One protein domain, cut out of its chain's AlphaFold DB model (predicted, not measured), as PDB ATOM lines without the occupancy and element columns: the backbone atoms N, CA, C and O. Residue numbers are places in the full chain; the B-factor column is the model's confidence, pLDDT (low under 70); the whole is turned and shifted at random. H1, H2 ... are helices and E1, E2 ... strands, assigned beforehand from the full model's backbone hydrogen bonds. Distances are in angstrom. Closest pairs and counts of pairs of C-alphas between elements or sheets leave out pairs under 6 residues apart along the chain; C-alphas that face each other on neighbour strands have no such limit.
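What this domain is: This is residues 124 to 168 of the 215 residues of an uncharacterized protein of Pseudoalteromonas arctica (UniProt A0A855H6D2). A two-stranded hairpin, E1 and E2, and one short helix, H1, make a flat model, with loops gathered at the end of the hairpin away from its turn. After H1 the last printed residues, 162 to 168, run as a tail away from the hairpin of E1 and E2, to an end at Phe 168 whose C-alpha is 20.1 A from that of Ile 124. The printed part has 45 residues, with E1, E2 and H1 in that order; the strands are antiparallel and the class is mixed, with under half of the residues in named elements. It is only just compact, close to loose, with a radius of gyration of the C-alphas of 10.7 A and spans of 31 by 28 by 10 A.

Where its parts are: E1, residues 134 to 138, begins at C-alpha (-71.651, 29.094, -26.969) and is 12.9 A long. E2, residues 141 to 145, is 12.2 A long. H1, residues 154 to 161, is 9.3 A long and ends at C-alpha (-73.597, 22.491, -27.849).

How they stand to each other: E1 and E2 form a hairpin, antiparallel at 143 degrees, with N 138 and O 141 within hydrogen-bond range at 2.9 A. The closest C-alphas of E1 and H1, those of Ser 134 and Gly 161, are 6.9 A apart. In H1 every O i to N i+4 pair is within hydrogen-bond range.

The domain as a whole: The two C-alphas farthest apart, those of Asn 140 and Ala 151, are 31.4 A apart. The printed part has no cut, the link E1 to E2 is tight, and the link E2 to H1 is short. No printed residue is under 70 in pLDDT.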
ATOM      1  N   ILE A 124     -66.447  20.336 -22.771       92.62
ATOM      2  CA  ILE A 124     -67.598  21.178 -22.400       92.62
ATOM      3  C   ILE A 124     -68.496  20.492 -21.350       92.62
ATOM      4  O   ILE A 124     -69.119  21.169 -20.534       92.62
ATOM      5  N   SER A 125     -68.528  19.154 -21.312       93.00
ATOM      6  CA  SER A 125     -69.331  18.399 -20.340       93.00
ATOM      7  C   SER A 125     -68.900  18.561 -18.875       93.00
ATOM      8  O   SER A 125     -69.683  18.199 -17.994       93.00
ATOM      9  N   ASP A 126     -67.721  19.136 -18.609       92.81
ATOM     10  CA  ASP A 126     -67.233  19.444 -17.259       92.81
ATOM     11  C   ASP A 126     -67.580  20.872 -16.787       92.81
ATOM     12  O   ASP A 126     -67.414  21.186 -15.607       92.81
ATOM     13  N   PHE A 127     -68.093  21.741 -17.668       93.00
ATOM     14  CA  PHE A 127     -68.373  23.153 -17.365       93.00
ATOM     15  C   PHE A 127     -69.857  23.402 -17.137       93.00
ATOM     16  O   PHE A 127     -70.695  22.870 -17.861       93.00
ATOM     17  N   LEU A 128     -70.215  24.252 -16.173       93.12
ATOM     18  CA  LEU A 128     -71.608  24.668 -16.015       93.12
ATOM     19  C   LEU A 128     -72.067  25.453 -17.256       93.12
ATOM     20  O   LEU A 128     -71.277  26.212 -17.815       93.12
ATOM     21  N   PRO A 129     -73.343  25.339 -17.675       90.94
ATOM     22  CA  PRO A 129     -73.895  26.136 -18.776       90.94
ATOM     23  C   PRO A 129     -73.634  27.644 -18.661       90.94
ATOM     24  O   PRO A 129     -73.437  28.313 -19.670       90.94
ATOM     25  N   GLU A 130     -73.607  28.166 -17.434       92.00
ATOM     26  CA  GLU A 130     -73.358  29.579 -17.118       92.00
ATOM     27  C   GLU A 130     -71.905  30.008 -17.380       92.00
ATOM     28  O   GLU A 130     -71.656  31.176 -17.680       92.00
ATOM     29  N   ASP A 131     -70.964  29.062 -17.328       92.81
ATOM     30  CA  ASP A 131     -69.533  29.282 -17.566       92.81
ATOM     31  C   ASP A 131     -69.149  29.092 -19.045       92.81
ATOM     32  O   ASP A 131     -67.992  29.275 -19.428       92.81
ATOM     33  N   ILE A 132     -70.111  28.724 -19.897       93.44
ATOM     34  CA  ILE A 132     -69.892  28.441 -21.316       93.44
ATOM     35  C   ILE A 132     -70.481  29.567 -22.163       93.44
ATOM     36  O   ILE A 132     -71.679  29.852 -22.121       93.44
ATOM     37  N   VAL A 133     -69.651  30.141 -23.032       93.50
ATOM     38  CA  VAL A 133     -70.100  31.065 -24.078       93.50
ATOM     39  C   VAL A 133     -70.203  30.307 -25.399       93.50
ATOM     40  O   VAL A 133     -69.229  30.200 -26.142       93.50
ATOM     41  N   SER A 134     -71.392  29.778 -25.699       92.12
ATOM     42  CA  SER A 134     -71.651  29.094 -26.969       92.12
ATOM     43  C   SER A 134     -71.843  30.097 -28.108       92.12
ATOM     44  O   SER A 134     -72.652  31.027 -28.017       92.12
ATOM     45  N   LEU A 135     -71.085  29.922 -29.193       90.81
ATOM     46  CA  LEU A 135     -71.084  30.815 -30.350       90.81
ATOM     47  C   LEU A 135     -71.634  30.099 -31.583       90.81
ATOM     48  O   LEU A 135     -71.073  29.108 -32.046       90.81
ATOM     49  N   GLU A 136     -72.686  30.662 -32.175       88.12
ATOM     50  CA  GLU A 136     -73.276  30.165 -33.419       88.12
ATOM     51  C   GLU A 136     -73.203  31.236 -34.516       88.12
ATOM     52  O   GLU A 136     -73.523  32.414 -34.308       88.12
ATOM     53  N   ARG A 137     -72.803  30.832 -35.728       85.25
ATOM     54  CA  ARG A 137     -72.783  31.711 -36.900       85.25
ATOM     55  C   ARG A 137     -74.047  31.514 -37.735       85.25
ATOM     56  O   ARG A 137     -74.174  30.526 -38.452       85.25
ATOM     57  N   LYS A 138     -74.936  32.510 -37.728       85.19
ATOM     58  CA  LYS A 138     -76.146  32.565 -38.568       85.19
ATOM     59  C   LYS A 138     -76.114  33.801 -39.462       85.19
ATOM     60  O   LYS A 138     -75.892  34.909 -38.984       85.19
ATOM     61  N   GLU A 139     -76.339  33.617 -40.765       84.06
ATOM     62  CA  GLU A 139     -76.478  34.717 -41.741       84.06
ATOM     63  C   GLU A 139     -75.330  35.748 -41.688       84.06
ATOM     64  O   GLU A 139     -75.546  36.959 -41.684       84.06
ATOM     65  N   ASN A 140     -74.081  35.272 -41.620       83.94
ATOM     66  CA  ASN A 140     -72.881  36.113 -41.488       83.94
ATOM     67  C   ASN A 140     -72.777  36.946 -40.193       83.94
ATOM     68  O   ASN A 140     -71.903  37.807 -40.098       83.94
ATOM     69  N   LYS A 141     -73.602  36.667 -39.180       88.62
ATOM     70  CA  LYS A 141     -73.489  37.241 -37.835       88.62
ATOM     71  C   LYS A 141     -73.206  36.139 -36.817       88.62
ATOM     72  O   LYS A 141     -73.786  35.058 -36.891       88.62
ATOM     73  N   THR A 142     -72.336  36.432 -35.859       89.69
ATOM     74  CA  THR A 142     -72.115  35.570 -34.694       89.69
ATOM     75  C   THR A 142     -73.095  35.974 -33.604       89.69
ATOM     76  O   THR A 142     -73.247  37.165 -33.318       89.69
ATOM     77  N   LYS A 143     -73.787  34.998 -33.023       90.44
ATOM     78  CA  LYS A 143     -74.679  35.195 -31.881       90.44
ATOM     79  C   LYS A 143     -74.252  34.271 -30.751       90.44
ATOM     80  O   LYS A 143     -73.786  33.165 -31.005       90.44
ATOM     81  N   VAL A 144     -74.433  34.750 -29.524       90.38
ATOM     82  CA  VAL A 144     -74.371  33.898 -28.339       90.38
ATOM     83  C   VAL A 144     -75.699  33.160 -28.246       90.38
ATOM     84  O   VAL A 144     -76.758  33.778 -28.404       90.38
ATOM     85  N   VAL A 145     -75.629  31.853 -28.051       89.12
ATOM     86  CA  VAL A 145     -76.792  30.967 -27.951       89.12
ATOM     87  C   VAL A 145     -76.780  30.235 -26.616       89.12
ATOM     88  O   VAL A 145     -75.856  30.398 -25.822       89.12
ATOM     89  N   GLU A 146     -77.847  29.486 -26.348       87.69
ATOM     90  CA  GLU A 146     -77.947  28.677 -25.139       87.69
ATOM     91  C   GLU A 146     -76.827  27.632 -25.101       87.69
ATOM     92  O   GLU A 146     -76.514  26.986 -26.104       87.69
ATOM     93  N   SER A 147     -76.201  27.504 -23.935       88.31
ATOM     94  CA  SER A 147     -75.087  26.595 -23.717       88.31
ATOM     95  C   SER A 147     -75.573  25.319 -23.043       88.31
ATOM     96  O   SER A 147     -76.342  25.355 -22.084       88.31
ATOM     97  N   TYR A 148     -75.060  24.187 -23.511       88.38
ATOM     98  CA  TYR A 148     -75.229  22.885 -22.878       88.38
ATOM     99  C   TYR A 148     -73.885  22.478 -22.293       88.38
ATOM    100  O   TYR A 148     -72.853  22.677 -22.929       88.38
ATOM    101  N   GLY A 149     -73.894  21.923 -21.089       89.25
ATOM    102  CA  GLY A 149     -72.663  21.654 -20.357       89.25
ATOM    103  C   GLY A 149     -72.838  20.537 -19.348       89.25
ATOM    104  O   GLY A 149     -73.357  19.472 -19.676       89.25
ATOM    105  N   PHE A 150     -72.412  20.807 -18.127       91.25
ATOM    106  CA  PHE A 150     -72.228  19.899 -17.008       91.25
ATOM    107  C   PHE A 150     -73.119  18.652 -17.035       91.25
ATOM    108  O   PHE A 150     -74.341  18.741 -16.901       91.25
ATOM    109  N   ALA A 151     -72.489  17.486 -17.201       88.50
ATOM    110  CA  ALA A 151     -73.130  16.166 -17.186       88.50
ATOM    111  C   ALA A 151     -74.278  15.949 -18.207       88.50
ATOM    112  O   ALA A 151     -75.072  15.014 -18.056       88.50
ATOM    113  N   SER A 152     -74.366  16.765 -19.262       90.06
ATOM    114  CA  SER A 152     -75.336  16.577 -20.350       90.06
ATOM    115  C   SER A 152     -75.028  15.332 -21.189       90.06
ATOM    116  O   SER A 152     -73.895  14.844 -21.238       90.06
ATOM    117  N   ASN A 153     -76.035  14.806 -21.895       91.50
ATOM    118  CA  ASN A 153     -75.824  13.694 -22.819       91.50
ATOM    119  C   ASN A 153     -74.864  14.117 -23.937       91.50
ATOM    120  O   ASN A 153     -75.039  15.166 -24.553       91.50
ATOM    121  N   ILE A 154     -73.894  13.261 -24.258       90.06
ATOM    122  CA  ILE A 154     -72.918  13.536 -25.314       90.06
ATOM    123  C   ILE A 154     -73.572  13.812 -26.677       90.06
ATOM    124  O   ILE A 154     -73.078  14.629 -27.444       90.06
ATOM    125  N   THR A 155     -74.704  13.166 -26.975       90.38
ATOM    126  CA  THR A 155     -75.468  13.390 -28.213       90.38
ATOM    127  C   THR A 155     -76.024  14.809 -28.259       90.38
ATOM    128  O   THR A 155     -75.924  15.461 -29.295       90.38
ATOM    129  N   ASP A 156     -76.548  15.295 -27.136       90.00
ATOM    130  CA  ASP A 156     -77.115  16.639 -27.020       90.00
ATOM    131  C   ASP A 156     -75.998  17.687 -27.066       90.00
ATOM    132  O   ASP A 156     -76.120  18.687 -27.761       90.00
ATOM    133  N   LEU A 157     -74.850  17.418 -26.437       91.06
ATOM    134  CA  LEU A 157     -73.669  18.280 -26.548       91.06
ATOM    135  C   LEU A 157     -73.156  18.375 -27.990       91.06
ATOM    136  O   LEU A 157     -72.770  19.452 -28.429       91.06
ATOM    137  N   TYR A 158     -73.174  17.281 -28.754       91.44
ATOM    138  CA  TYR A 158     -72.808  17.316 -30.170       91.44
ATOM    139  C   TYR A 158     -73.813  18.109 -31.019       91.44
ATOM    140  O   TYR A 158     -73.401  18.878 -31.886       91.44
ATOM    141  N   LEU A 159     -75.114  17.897 -30.818       89.94
ATOM    142  CA  LEU A 159     -76.152  18.520 -31.646       89.94
ATOM    143  C   LEU A 159     -76.388  19.982 -31.267       89.94
ATOM    144  O   LEU A 159     -76.340  20.845 -32.136       89.94
ATOM    145  N   GLU A 160     -76.604  20.250 -29.984       87.50
ATOM    146  CA  GLU A 160     -76.971  21.568 -29.474       87.50
ATOM    147  C   GLU A 160     -75.739  22.378 -29.057       87.50
ATOM    148  O   GLU A 160     -75.596  23.525 -29.460       87.50
ATOM    149  N   GLY A 161     -74.801  21.783 -28.312       85.38
ATOM    150  CA  GLY A 161     -73.597  22.491 -27.849       85.38
ATOM    151  C   GLY A 161     -72.611  22.819 -28.978       85.38
ATOM    152  O   GLY A 161     -72.132  23.944 -29.094       85.38
ATOM    153  N   MET A 162     -72.331  21.838 -29.839       87.38
ATOM    154  CA  MET A 162     -71.391  21.954 -30.961       87.38
ATOM    155  C   MET A 162     -72.067  22.271 -32.299       87.38
ATOM    156  O   MET A 162     -71.382  22.373 -33.320       87.38
ATOM    157  N   HIS A 163     -73.394  22.426 -32.316       87.19
ATOM    158  CA  HIS A 163     -74.185  22.764 -33.503       87.19
ATOM    159  C   HIS A 163     -73.995  21.797 -34.687       87.19
ATOM    160  O   HIS A 163     -73.988  22.206 -35.856       87.19
ATOM    161  N   LEU A 164     -73.820  20.497 -34.420       87.94
ATOM    162  CA  LEU A 164     -73.741  19.503 -35.487       87.94
ATOM    163  C   LEU A 164     -75.128  19.179 -36.045       87.94
ATOM    164  O   LEU A 164     -76.078  18.908 -35.324       87.94
ATOM    165  N   ASN A 165     -75.218  19.053 -37.369       85.31
ATOM    166  CA  ASN A 165     -76.461  18.649 -38.039       85.31
ATOM    167  C   ASN A 165     -76.857  17.179 -37.790       85.31
ATOM    168  O   ASN A 165     -77.954  16.754 -38.161       85.31
ATOM    169  N   SER A 166     -75.917  16.350 -37.333       86.12
ATOM    170  CA  SER A 166     -76.077  14.900 -37.197       86.12
ATOM    171  C   SER A 166     -74.886  14.309 -36.451       86.12
ATOM    172  O   SER A 166     -73.745  14.654 -36.749       86.12
ATOM    173  N   THR A 167     -75.139  13.340 -35.572       85.38
ATOM    174  CA  THR A 167     -74.096  12.507 -34.946       85.38
ATOM    175  C   THR A 167     -73.648  11.342 -35.836       85.38
ATOM    176  O   THR A 167     -72.627  10.708 -35.581       85.38
ATOM    177  N   PHE A 168     -74.379  11.068 -36.922       86.19
ATOM    178  CA  PHE A 168     -73.946  10.146 -37.970       86.19
ATOM    179  C   PHE A 168     -73.064  10.850 -38.992       86.19
ATOM    180  O   PHE A 168     -73.423  11.922 -39.487       86.19
TER     181      PHE A 168